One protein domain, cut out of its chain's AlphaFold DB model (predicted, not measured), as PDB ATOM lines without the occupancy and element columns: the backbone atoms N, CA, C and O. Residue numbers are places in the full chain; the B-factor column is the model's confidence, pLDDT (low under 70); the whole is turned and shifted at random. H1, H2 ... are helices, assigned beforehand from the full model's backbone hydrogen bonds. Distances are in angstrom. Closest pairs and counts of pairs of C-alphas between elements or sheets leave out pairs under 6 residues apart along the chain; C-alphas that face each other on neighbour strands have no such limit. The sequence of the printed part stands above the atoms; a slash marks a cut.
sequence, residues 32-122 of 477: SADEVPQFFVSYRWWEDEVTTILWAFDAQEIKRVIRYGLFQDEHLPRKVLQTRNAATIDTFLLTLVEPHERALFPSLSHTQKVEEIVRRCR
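This is residues 32 to 122 of the 477 residues of an uncharacterized protein of Aspergillus ochraceoroseus IBT 24754 (UniProt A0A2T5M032). A small helical body is built round H5, which has H3 and H4 side by side with it, while a hairpin of H1 and H2 packs on H3 and on the last turn of H5; a free arm, residues 32 to 43, sticks out beyond the beginning of H1. At the other end of the length, residues 96 to 109 make a long loop between H4 and H5. The printed part has 91 residues with five named helices, H1 to H5 in chain order, and no named strand; its class is all helix. The whole is loose, with a radius of gyration of the C-alphas of 15.4 A, and spans 49 by 25 by 19 A.

The longest helix, H5, covers residues 110 to 121, 16.7 A, and ends at C-alpha 121 (107.485, 125.217, 163.876). H4 is residues 86 to 95, 14.5 A, and H3 residues 76 to 83, 11.2 A. H2 is residues 59 to 68, 14.4 A. H1, residues 45 to 55, 16.6 A, begins at C-alpha 45 (99.127, 134.262, 182.645).

H5 is the hub. It touches H4 at a shallow tilt of 28 degrees, the same way; the closest C-alphas, Leu 93 and Ile 117, are 5.9 A apart. It touches H3, opposite ways, at 34 degrees, only just shallow, closest at C-alphas Leu 81 and Val 114, 6.4 A. With residues 118 to 121 alone it touches H2, closest at C-alphas Lys 63 and Cys 121, 5.2 A. H1 and H2 form a helical hairpin at a steep tilt of 42 degrees, closest at C-alphas Leu 54 and Ile 62, 5.5 A. H1 touches H3, closest at C-alphas Leu 54 and Val 80, 6.8 A, and is apart from H4 and H5. Helix packing is part aligned, part crossed, with 3 of 5 touching pairs at a shallow tilt. Every O i to N i+4 pair is within hydrogen-bond range in H2, H4 and H5; H1 has 5 of 7 and H3 has 3 of 4.

The C-alphas farthest apart, Asp 34 and Ala 103, are 49.6 A apart. The printed part has no cut, and the link from H4 to H5 is long. No printed residue is under 70 in pLDDT.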
ATOM      1  N   SER A  32      96.216 108.499 183.193       88.38
ATOM      2  CA  SER A  32      97.083 109.626 182.851       88.38
ATOM      3  C   SER A  32      97.009 110.772 183.868       88.38
ATOM      4  O   SER A  32      98.035 111.281 184.296       88.38
ATOM      5  N   ALA A  33      95.818 111.125 184.355       87.25
ATOM      6  CA  ALA A  33      95.665 112.189 185.352       87.25
ATOM      7  C   ALA A  33      96.310 111.880 186.720       87.25
ATOM      8  O   ALA A  33      96.649 112.809 187.448       87.25
ATOM      9  N   ASP A  34      96.496 110.600 187.060       88.56
ATOM     10  CA  ASP A  34      97.034 110.167 188.354       88.56
ATOM     11  C   ASP A  34      98.572 110.045 188.329       88.56
ATOM     12  O   ASP A  34      99.206 109.950 189.380       88.56
ATOM     13  N   GLU A  35      99.186 110.077 187.139       91.50
ATOM     14  CA  GLU A  35     100.629 109.871 186.939       91.50
ATOM     15  C   GLU A  35     101.468 111.157 186.977       91.50
ATOM     16  O   GLU A  35     102.695 111.084 186.882       91.50
ATOM     17  N   VAL A  36     100.832 112.318 187.150       91.44
ATOM     18  CA  VAL A  36     101.482 113.634 187.235       91.44
ATOM     19  C   VAL A  36     101.063 114.376 188.509       91.44
ATOM     20  O   VAL A  36      99.891 114.311 188.894       91.44
ATOM     21  N   PRO A  37     101.980 115.128 189.150       89.50
ATOM     22  CA  PRO A  37     101.639 115.987 190.278       89.50
ATOM     23  C   PRO A  37     100.573 117.005 189.907       89.50
ATOM     24  O   PRO A  37     100.637 117.633 188.851       89.50
ATOM     25  N   GLN A  38      99.596 117.199 190.790       86.44
ATOM     26  CA  GLN A  38      98.524 118.150 190.526       86.44
ATOM     27  C   GLN A  38      99.084 119.570 190.370       86.44
ATOM     28  O   GLN A  38      99.747 120.120 191.257       86.44
ATOM     29  N   PHE A  39      98.785 120.177 189.225       87.56
ATOM     30  CA  PHE A  39      99.214 121.524 188.885       87.56
ATOM     31  C   PHE A  39      98.029 122.484 188.913       87.56
ATOM     32  O   PHE A  39      97.309 122.642 187.928       87.56
ATOM     33  N   PHE A  40      97.830 123.136 190.058       80.25
ATOM     34  CA  PHE A  40      96.823 124.181 190.208       80.25
ATOM     35  C   PHE A  40      97.478 125.554 190.139       80.25
ATOM     36  O   PHE A  40      98.311 125.900 190.975       80.25
ATOM     37  N   VAL A  41      97.059 126.343 189.157       79.62
ATOM     38  CA  VAL A  41      97.340 127.774 189.074       79.62
ATOM     39  C   VAL A  41      96.009 128.509 189.016       79.62
ATOM     40  O   VAL A  41      95.106 128.103 188.286       79.62
ATOM     41  N   SER A  42      95.868 129.575 189.802       77.25
ATOM     42  CA  SER A  42      94.660 130.412 189.801       77.25
ATOM     43  C   SER A  42      94.461 131.133 188.468       77.25
ATOM     44  O   SER A  42      93.333 131.451 188.102       77.25
ATOM     45  N   TYR A  43      95.558 131.378 187.749       83.81
ATOM     46  CA  TYR A  43      95.575 132.064 186.471       83.81
ATOM     47  C   TYR A  43      96.723 131.575 185.587       83.81
ATOM     48  O   TYR A  43      97.866 131.488 186.038       83.81
ATOM     49  N   ARG A  44      96.430 131.286 184.316       86.94
ATOM     50  CA  ARG A  44      97.424 130.896 183.305       86.94
ATOM     51  C   ARG A  44      97.886 132.122 182.526       86.94
ATOM     52  O   ARG A  44      97.557 132.279 181.356       86.94
ATOM     53  N   TRP A  45      98.645 132.987 183.195       89.25
ATOM     54  CA  TRP A  45      99.127 134.262 182.645       89.25
ATOM     55  C   TRP A  45      99.821 134.122 181.283       89.25
ATOM     56  O   TRP A  45      99.712 135.000 180.432       89.25
ATOM     57  N   TRP A  46     100.486 132.992 181.039       90.81
ATOM     58  CA  TRP A  46     101.176 132.740 179.778       90.81
ATOM     59  C   TRP A  46     100.225 132.612 178.580       90.81
ATOM     60  O   TRP A  46     100.653 132.870 177.461       90.81
ATOM     61  N   GLU A  47      98.950 132.248 178.763       89.25
ATOM     62  CA  GLU A  47      98.000 132.152 177.643       89.25
ATOM     63  C   GLU A  47      97.700 133.532 177.021       89.25
ATOM     64  O   GLU A  47      97.513 133.634 175.805       89.25
ATOM     65  N   ASP A  48      97.755 134.610 177.808       87.81
ATOM     66  CA  ASP A  48      97.646 135.979 177.287       87.81
ATOM     67  C   ASP A  48      98.906 136.399 176.525       87.81
ATOM     68  O   ASP A  48      98.838 136.996 175.442       87.81
ATOM     69  N   GLU A  49     100.075 136.068 177.077       92.81
ATOM     70  CA  GLU A  49     101.362 136.377 176.453       92.81
ATOM     71  C   GLU A  49     101.536 135.649 175.120       92.81
ATOM     72  O   GLU A  49     102.080 136.233 174.183       92.81
ATOM     73  N   VAL A  50     100.998 134.430 174.976       92.81
ATOM     74  CA  VAL A  50     100.954 133.706 173.693       92.81
ATOM     75  C   VAL A  50     100.344 134.586 172.607       92.81
ATOM     76  O   VAL A  50     100.916 134.712 171.524       92.81
ATOM     77  N   THR A  51      99.193 135.206 172.882       89.12
ATOM     78  CA  THR A  51      98.505 136.038 171.889       89.12
ATOM     79  C   THR A  51      99.368 137.244 171.531       89.12
ATOM     80  O   THR A  51      99.581 137.509 170.349       89.12
ATOM     81  N   THR A  52      99.930 137.922 172.532       91.38
ATOM     82  CA  THR A  52     100.827 139.070 172.333       91.38
ATOM     83  C   THR A  52     102.034 138.709 171.462       91.38
ATOM     84  O   THR A  52     102.316 139.406 170.486       91.38
ATOM     85  N   ILE A  53     102.702 137.584 171.737       93.31
ATOM     86  CA  ILE A  53     103.868 137.125 170.970       93.31
ATOM     87  C   ILE A  53     103.476 136.737 169.538       93.31
ATOM     88  O   ILE A  53     104.177 137.088 168.592       93.31
ATOM     89  N   LEU A  54     102.332 136.074 169.328       91.56
ATOM     90  CA  LEU A  54     101.849 135.738 167.980       91.56
ATOM     91  C   LEU A  54     101.587 136.980 167.109       91.56
ATOM     92  O   LEU A  54     101.631 136.878 165.878       91.56
ATOM     93  N   TRP A  55     101.336 138.140 167.725       89.12
ATOM     94  CA  TRP A  55     101.210 139.440 167.058       89.12
ATOM     95  C   TRP A  55     102.530 140.221 166.953       89.12
ATOM     96  O   TRP A  55     102.618 141.139 166.134       89.12
ATOM     97  N   ALA A  56     103.570 139.844 167.702       86.94
ATOM     98  CA  ALA A  56     104.892 140.467 167.649       86.94
ATOM     99  C   ALA A  56     105.592 140.235 166.295       86.94
ATOM    100  O   ALA A  56     105.112 139.487 165.445       86.94
ATOM    101  N   PHE A  57     106.716 140.902 166.036       82.25
ATOM    102  CA  PHE A  57     107.467 140.752 164.776       82.25
ATOM    103  C   PHE A  57     108.668 139.802 164.886       82.25
ATOM    104  O   PHE A  57     109.401 139.635 163.913       82.25
ATOM    105  N   ASP A  58     108.859 139.160 166.040       88.81
ATOM    106  CA  ASP A  58     109.963 138.230 166.261       88.81
ATOM    107  C   ASP A  58     109.592 136.804 165.815       88.81
ATOM    108  O   ASP A  58     108.833 136.081 166.464       88.81
ATOM    109  N   ALA A  59     110.161 136.387 164.685       89.06
ATOM    110  CA  ALA A  59     109.981 135.054 164.121       89.06
ATOM    111  C   ALA A  59     110.425 133.920 165.064       89.06
ATOM    112  O   ALA A  59     109.803 132.854 165.076       89.06
ATOM    113  N   GLN A  60     111.487 134.118 165.852       90.62
ATOM    114  CA  GLN A  60     112.001 133.083 166.751       90.62
ATOM    115  C   GLN A  60     111.096 132.917 167.970       90.62
ATOM    116  O   GLN A  60     110.848 131.790 168.402       90.62
ATOM    117  N   GLU A  61     110.556 134.008 168.509       91.75
ATOM    118  CA  GLU A  61     109.564 133.931 169.586       91.75
ATOM    119  C   GLU A  61     108.274 133.254 169.115       91.75
ATOM    120  O   GLU A  61     107.812 132.307 169.757       91.75
ATOM    121  N   ILE A  62     107.748 133.647 167.948       93.81
ATOM    122  CA  ILE A  62     106.562 133.011 167.355       93.81
ATOM    123  C   ILE A  62     106.810 131.515 167.126       93.81
ATOM    124  O   ILE A  62     105.968 130.685 167.481       93.81
ATOM    125  N   LYS A  63     107.978 131.144 166.582       93.81
ATOM    126  CA  LYS A  63     108.368 129.740 166.389       93.81
ATOM    127  C   LYS A  63     108.312 128.963 167.702       93.81
ATOM    128  O   LYS A  63     107.730 127.880 167.729       93.81
ATOM    129  N   ARG A  64     108.880 129.501 168.789       94.81
ATOM    130  CA  ARG A  64     108.872 128.847 170.109       94.81
ATOM    131  C   ARG A  64     107.449 128.724 170.671       94.81
ATOM    132  O   ARG A  64     107.097 127.654 171.163       94.81
ATOM    133  N   VAL A  65     106.607 129.750 170.527       95.69
ATOM    134  CA  VAL A  65     105.192 129.695 170.944       95.69
ATOM    135  C   VAL A  65     104.442 128.572 170.229       95.69
ATOM    136  O   VAL A  65     103.761 127.776 170.875       95.69
ATOM    137  N   ILE A  66     104.592 128.465 168.905       95.44
ATOM    138  CA  ILE A  66     103.936 127.409 168.119       95.44
ATOM    139  C   ILE A  66     104.494 126.028 168.481       95.44
ATOM    140  O   ILE A  66     103.722 125.075 168.584       95.44
ATOM    141  N   ARG A  67     105.814 125.924 168.683       95.00
ATOM    142  CA  ARG A  67     106.514 124.681 169.028       95.00
ATOM    143  C   ARG A  67     105.995 124.068 170.328       95.00
ATOM    144  O   ARG A  67     105.629 122.898 170.335       95.00
ATOM    145  N   TYR A  68     105.971 124.849 171.409       95.06
ATOM    146  CA  TYR A  68     105.559 124.364 172.730       95.06
ATOM    147  C   TYR A  68     104.044 124.323 172.905       95.06
ATOM    148  O   TYR A  68     103.531 123.490 173.648       95.06
ATOM    149  N   GLY A  69     103.313 125.203 172.220       94.12
ATOM    150  CA  GLY A  69     101.860 125.158 172.206       94.12
ATOM    151  C   GLY A  69     101.217 125.396 173.577       94.12
ATOM    152  O   GLY A  69     100.243 124.735 173.894       94.12
ATOM    153  N   LEU A  70     101.739 126.275 174.434       93.50
ATOM    154  CA  LEU A  70     101.244 126.442 175.814       93.50
ATOM    155  C   LEU A  70      99.905 127.206 175.898       93.50
ATOM    156  O   LEU A  70      99.804 128.243 176.542       93.50
ATOM    157  N   PHE A  71      98.881 126.712 175.206       91.75
ATOM    158  CA  PHE A  71      97.551 127.301 175.084       91.75
ATOM    159  C   PHE A  71      96.498 126.216 174.824       91.75
ATOM    160  O   PHE A  71      96.796 125.131 174.309       91.75
ATOM    161  N   GLN A  72      95.249 126.508 175.192       89.44
ATOM    162  CA  GLN A  72      94.141 125.560 175.079       89.44
ATOM    163  C   GLN A  72      93.636 125.375 173.636       89.44
ATOM    164  O   GLN A  72      93.388 124.245 173.226       89.44
ATOM    165  N   ASP A  73      93.491 126.456 172.861       90.69
ATOM    166  CA  ASP A  73      93.003 126.388 171.473       90.69
ATOM    167  C   ASP A  73      94.148 126.098 170.491       90.69
ATOM    168  O   ASP A  73      94.882 126.996 170.086       90.69
ATOM    169  N   GLU A  74      94.276 124.848 170.040       88.31
ATOM    170  CA  GLU A  74      95.299 124.442 169.065       88.31
ATOM    171  C   GLU A  74      95.239 125.187 167.718       88.31
ATOM    172  O   GLU A  74      96.227 125.215 166.973       88.31
ATOM    173  N   HIS A  75      94.100 125.800 167.386       92.44
ATOM    174  CA  HIS A  75      93.931 126.585 166.168       92.44
ATOM    175  C   HIS A  75      94.324 128.056 166.341       92.44
ATOM    176  O   HIS A  75      94.358 128.780 165.343       92.44
ATOM    177  N   LEU A  76      94.660 128.503 167.555       93.38
ATOM    178  CA  LEU A  76      95.008 129.895 167.842       93.38
ATOM    179  C   LEU A  76      96.121 130.438 166.923       93.38
ATOM    180  O   LEU A  76      95.881 131.468 166.286       93.38
ATOM    181  N   PRO A  77      97.275 129.761 166.727       94.06
ATOM    182  CA  PRO A  77      98.301 130.260 165.813       94.06
ATOM    183  C   PRO A  77      97.801 130.431 164.382       94.06
ATOM    184  O   PRO A  77      98.129 131.417 163.733       94.06
ATOM    185  N   ARG A  78      96.964 129.505 163.892       94.69
ATOM    186  CA  ARG A  78      96.396 129.587 162.538       94.69
ATOM    187  C   ARG A  78      95.504 130.808 162.402       94.69
ATOM    188  O   ARG A  78      95.679 131.573 161.461       94.69
ATOM    189  N   LYS A  79      94.588 131.004 163.354       94.25
ATOM    190  CA  LYS A  79      93.662 132.142 163.365       94.25
ATOM    191  C   LYS A  79      94.427 133.464 163.362       94.25
ATOM    192  O   LYS A  79      94.148 134.319 162.530       94.25
ATOM    193  N   VAL A  80      95.425 133.609 164.238       93.75
ATOM    194  CA  VAL A  80      96.220 134.843 164.326       93.75
ATOM    195  C   VAL A  80      97.033 135.062 163.050       93.75
ATOM    196  O   VAL A  80      96.895 136.104 162.411       93.75
ATOM    197  N   LEU A  81      97.821 134.075 162.611       93.88
ATOM    198  CA  LEU A  81      98.684 134.213 161.434       93.88
ATOM    199  C   LEU A  81      97.894 134.463 160.139       93.88
ATOM    200  O   LEU A  81      98.335 135.249 159.306       93.88
ATOM    201  N   GLN A  82      96.704 133.873 159.980       94.69
ATOM    202  CA  GLN A  82      95.844 134.126 158.817       94.69
ATOM    203  C   GLN A  82      95.401 135.590 158.709       94.69
ATOM    204  O   GLN A  82      95.244 136.088 157.597       94.69
ATOM    205  N   THR A  83      95.246 136.291 159.834       93.69
ATOM    206  CA  THR A  83      94.866 137.715 159.848       93.69
ATOM    207  C   THR A  83      96.039 138.672 159.626       93.69
ATOM    208  O   THR A  83      95.823 139.861 159.388       93.69
ATOM    209  N   ARG A  84      97.286 138.181 159.673       91.88
ATOM    210  CA  ARG A  84      98.470 139.010 159.423       91.88
ATOM    211  C   ARG A  84      98.624 139.314 157.939       91.88
ATOM    212  O   ARG A  84      98.181 138.564 157.071       91.88
ATOM    213  N   ASN A  85      99.293 140.427 157.644       91.50
ATOM    214  CA  ASN A  85      99.581 140.809 156.266       91.50
ATOM    215  C   ASN A  85     100.505 139.781 155.576       91.50
ATOM    216  O   ASN A  85     101.329 139.125 156.219       91.50
ATOM    217  N   ALA A  86     100.379 139.664 154.252       90.44
ATOM    218  CA  ALA A  86     101.130 138.686 153.463       90.44
ATOM    219  C   ALA A  86     102.653 138.876 153.575       90.44
ATOM    220  O   ALA A  86     103.380 137.899 153.707       90.44
ATOM    221  N   ALA A  87     103.134 140.125 153.617       89.88
ATOM    222  CA  ALA A  87     104.563 140.426 153.707       89.88
ATOM    223  C   ALA A  87     105.214 139.879 154.994       89.88
ATOM    224  O   ALA A  87     106.334 139.369 154.962       89.88
ATOM    225  N   THR A  88     104.502 139.951 156.123       90.50
ATOM    226  CA  THR A  88     104.976 139.422 157.411       90.50
ATOM    227  C   THR A  88     105.029 137.902 157.379       90.50
ATOM    228  O   THR A  88     106.004 137.317 157.841       90.50
ATOM    229  N   ILE A  89     104.005 137.260 156.808       93.56
ATOM    230  CA  ILE A  89     103.969 135.803 156.634       93.56
ATOM    231  C   ILE A  89     105.093 135.338 155.706       93.56
ATOM    232  O   ILE A  89     105.765 134.361 156.021       93.56
ATOM    233  N   ASP A  90     105.360 136.071 154.625       90.56
ATOM    234  CA  ASP A  90     106.465 135.782 153.712       90.56
ATOM    235  C   ASP A  90     107.818 135.898 154.413       90.56
ATOM    236  O   ASP A  90     108.636 134.984 154.336       90.56
ATOM    237  N   THR A  91     108.041 136.985 155.156       90.19
ATOM    238  CA  THR A  91     109.288 137.175 155.910       90.19
ATOM    239  C   THR A  91     109.464 136.090 156.959       90.19
ATOM    240  O   THR A  91     110.546 135.521 157.064       90.19
ATOM    241  N   PHE A  92     108.407 135.748 157.699       91.44
ATOM    242  CA  PHE A  92     108.485 134.700 158.707       91.44
ATOM    243  C   PHE A  92     108.779 133.335 158.075       91.44
ATOM    244  O   PHE A  92     109.714 132.658 158.502       91.44
ATOM    245  N   LEU A  93     108.062 132.953 157.016       91.12
ATOM    246  CA  LEU A  93     108.315 131.697 156.311       91.12
ATOM    247  C   LEU A  93     109.760 131.622 155.799       91.12
ATOM    248  O   LEU A  93     110.396 130.584 155.948       91.12
ATOM    249  N   LEU A  94     110.318 132.728 155.291       89.75
ATOM    250  CA  LEU A  94     111.714 132.798 154.847       89.75
ATOM    251  C   LEU A  94     112.737 132.516 155.963       89.75
ATOM    252  O   LEU A  94     113.842 132.074 155.654       89.75
ATOM    253  N   THR A  95     112.385 132.724 157.237       89.00
ATOM    254  CA  THR A  95     113.249 132.369 158.383       89.00
ATOM    255  C   THR A  95     113.237 130.878 158.732       89.00
ATOM    256  O   THR A  95     114.094 130.427 159.487       89.00
ATOM    257  N   LEU A  96     112.269 130.113 158.215       87.56
ATOM    258  CA  LEU A  96     112.061 128.691 158.529       87.56
ATOM    259  C   LEU A  96     112.505 127.747 157.404       87.56
ATOM    260  O   LEU A  96     112.382 126.527 157.540       87.56
ATOM    261  N   VAL A  97     112.928 128.298 156.270       85.88
ATOM    262  CA  VAL A  97     113.185 127.544 155.042       85.88
ATOM    263  C   VAL A  97     114.638 127.644 154.630       85.88
ATOM    264  O   VAL A  97     115.270 128.702 154.736       85.88
ATOM    265  N   GLU A  98     115.142 126.543 154.091       82.38
ATOM    266  CA  GLU A  98     116.504 126.489 153.592       82.38
ATOM    267  C   GLU A  98     116.647 127.303 152.296       82.38
ATOM    268  O   GLU A  98     115.685 127.441 151.529       82.38
ATOM    269  N   PRO A  99     117.845 127.845 151.988       81.12
ATOM    270  CA  PRO A  99     118.058 128.682 150.809       81.12
ATOM    271  C   PRO A  99     117.604 128.049 149.487       81.12
ATOM    272  O   PRO A  99     117.096 128.759 148.620       81.12
ATOM    273  N   HIS A 100     117.750 126.730 149.346       81.19
ATOM    274  CA  HIS A 100     117.375 125.985 148.143       81.19
ATOM    275  C   HIS A 100     115.855 125.786 148.000       81.19
ATOM    276  O   HIS A 100     115.356 125.652 146.885       81.19
ATOM    277  N   GLU A 101     115.099 125.827 149.100       81.06
ATOM    278  CA  GLU A 101     113.640 125.675 149.088       81.06
ATOM    279  C   GLU A 101     112.928 126.987 148.721       81.06
ATOM    280  O   GLU A 101     111.771 126.974 148.294       81.06
ATOM    281  N   ARG A 102     113.611 128.136 148.848       83.75
ATOM    282  CA  ARG A 102     113.029 129.485 148.684       83.75
ATOM    283  C   ARG A 102     112.301 129.698 147.358       83.75
ATOM    284  O   ARG A 102     111.366 130.490 147.306       83.75
ATOM    285  N   ALA A 103     112.701 128.989 146.304       81.12
ATOM    286  CA  ALA A 103     112.080 129.081 144.985       81.12
ATOM    287  C   ALA A 103     110.656 128.490 144.922       81.12
ATOM    288  O   ALA A 103     109.899 128.830 144.015       81.12
ATOM    289  N   LEU A 104     110.269 127.626 145.868       77.44
ATOM    290  CA  LEU A 104     108.997 126.892 145.834       77.44
ATOM    291  C   LEU A 104     107.832 127.685 146.454       77.44
ATOM    292  O   LEU A 104     106.682 127.558 146.029       77.44
ATOM    293  N   PHE A 105     108.119 128.545 147.432       79.69
ATOM    294  CA  PHE A 105     107.104 129.216 148.255       79.69
ATOM    295  C   PHE A 105     106.375 130.423 147.640       79.69
ATOM    296  O   PHE A 105     105.248 130.681 148.074       79.69
ATOM    297  N   PRO A 106     106.909 131.159 146.639       80.50
ATOM    298  CA  PRO A 106     106.162 132.240 145.992       80.50
ATOM    299  C   PRO A 106     104.845 131.772 145.359       80.50
ATOM    300  O   PRO A 106     103.918 132.564 145.225       80.50
ATOM    301  N   SER A 107     104.755 130.486 145.000       84.38
ATOM    302  CA  SER A 107     103.565 129.881 144.393       84.38
ATOM    303  C   SER A 107     102.436 129.570 145.389       84.38
ATOM    304  O   SER A 107     101.307 129.314 144.973       84.38
ATOM    305  N   LEU A 108     102.717 129.595 146.697       89.50
ATOM    306  CA  LEU A 108     101.746 129.243 147.729       89.50
ATOM    307  C   LEU A 108     100.771 130.391 148.014       89.50
ATOM    308  O   LEU A 108     101.153 131.557 148.131       89.50
ATOM    309  N   SER A 109      99.499 130.047 148.213       93.44
ATOM    310  CA  SER A 109      98.505 130.973 148.765       93.44
ATOM    311  C   SER A 109      98.841 131.356 150.212       93.44
ATOM    312  O   SER A 109      99.547 130.632 150.915       93.44
ATOM    313  N   HIS A 110      98.281 132.470 150.693       93.62
ATOM    314  CA  HIS A 110      98.463 132.933 152.077       93.62
ATOM    315  C   HIS A 110      98.157 131.839 153.109       93.62
ATOM    316  O   HIS A 110      98.962 131.571 153.996       93.62
ATOM    317  N   THR A 111      97.038 131.131 152.942       94.38
ATOM    318  CA  THR A 111      96.641 130.028 153.827       94.38
ATOM    319  C   THR A 111      97.647 128.878 153.810       94.38
ATOM    320  O   THR A 111      97.989 128.352 154.865       94.38
ATOM    321  N   GLN A 112      98.164 128.504 152.635       93.94
ATOM    322  CA  GLN A 112      99.172 127.443 152.519       93.94
ATOM    323  C   GLN A 112     100.492 127.835 153.187       93.94
ATOM    324  O   GLN A 112     101.113 126.999 153.836       93.94
ATOM    325  N   LYS A 113     100.899 129.105 153.083       94.31
ATOM    326  CA  LYS A 113     102.086 129.620 153.779       94.31
ATOM    327  C   LYS A 113     101.925 129.544 155.296       94.31
ATOM    328  O   LYS A 113     102.853 129.127 155.981       94.31
ATOM    329  N   VAL A 114     100.744 129.885 155.821       95.25
ATOM    330  CA  VAL A 114     100.450 129.755 157.258       95.25
ATOM    331  C   VAL A 114     100.503 128.296 157.718       95.25
ATOM    332  O   VAL A 114     101.105 128.017 158.753       95.25
ATOM    333  N   GLU A 115      99.928 127.356 156.963       94.88
ATOM    334  CA  GLU A 115     100.031 125.931 157.317       94.88
ATOM    335  C   GLU A 115     101.480 125.439 157.287       94.88
ATOM    336  O   GLU A 115     101.885 124.695 158.179       94.88
ATOM    337  N   GLU A 116     102.285 125.901 156.328       92.62
ATOM    338  CA  GLU A 116     103.698 125.533 156.252       92.62
ATOM    339  C   GLU A 116     104.506 126.082 157.435       92.62
ATOM    340  O   GLU A 116     105.317 125.356 158.010       92.62
ATOM    341  N   ILE A 117     104.231 127.319 157.866       94.12
ATOM    342  CA  ILE A 117     104.799 127.891 159.094       94.12
ATOM    343  C   ILE A 117     104.448 127.013 160.298       94.12
ATOM    344  O   ILE A 117     105.338 126.559 161.014       94.12
ATOM    345  N   VAL A 118     103.157 126.727 160.512       94.38
ATOM    346  CA  VAL A 118     102.713 125.935 161.669       94.38
ATOM    347  C   VAL A 118     103.331 124.538 161.647       94.38
ATOM    348  O   VAL A 118     103.768 124.044 162.687       94.38
ATOM    349  N   ARG A 119     103.409 123.910 160.470       92.62
ATOM    350  CA  ARG A 119     104.021 122.593 160.285       92.62
ATOM    351  C   ARG A 119     105.513 122.604 160.624       92.62
ATOM    352  O   ARG A 119     105.957 121.710 161.334       92.62
ATOM    353  N   ARG A 120     106.272 123.598 160.150       91.25
ATOM    354  CA  ARG A 120     107.730 123.703 160.369       91.25
ATOM    355  C   ARG A 120     108.112 124.136 161.781       91.25
ATOM    356  O   ARG A 120     109.204 123.818 162.239       91.25
ATOM    357  N   CYS A 121     107.243 124.862 162.479       92.94
ATOM    358  CA  CYS A 121     107.485 125.217 163.876       92.94
ATOM    359  C   CYS A 121     107.230 124.048 164.840       92.94
ATOM    360  O   CYS A 121     107.763 124.055 165.948       92.94
ATOM    361  N   ARG A 122     106.426 123.051 164.450       88.94
ATOM    362  CA  ARG A 122     106.182 121.848 165.256       88.94
ATOM    363  C   ARG A 122     107.350 120.867 165.142       88.94
ATOM    364  O   ARG A 122     107.979 120.744 164.095       88.94
TER     365      ARG A 122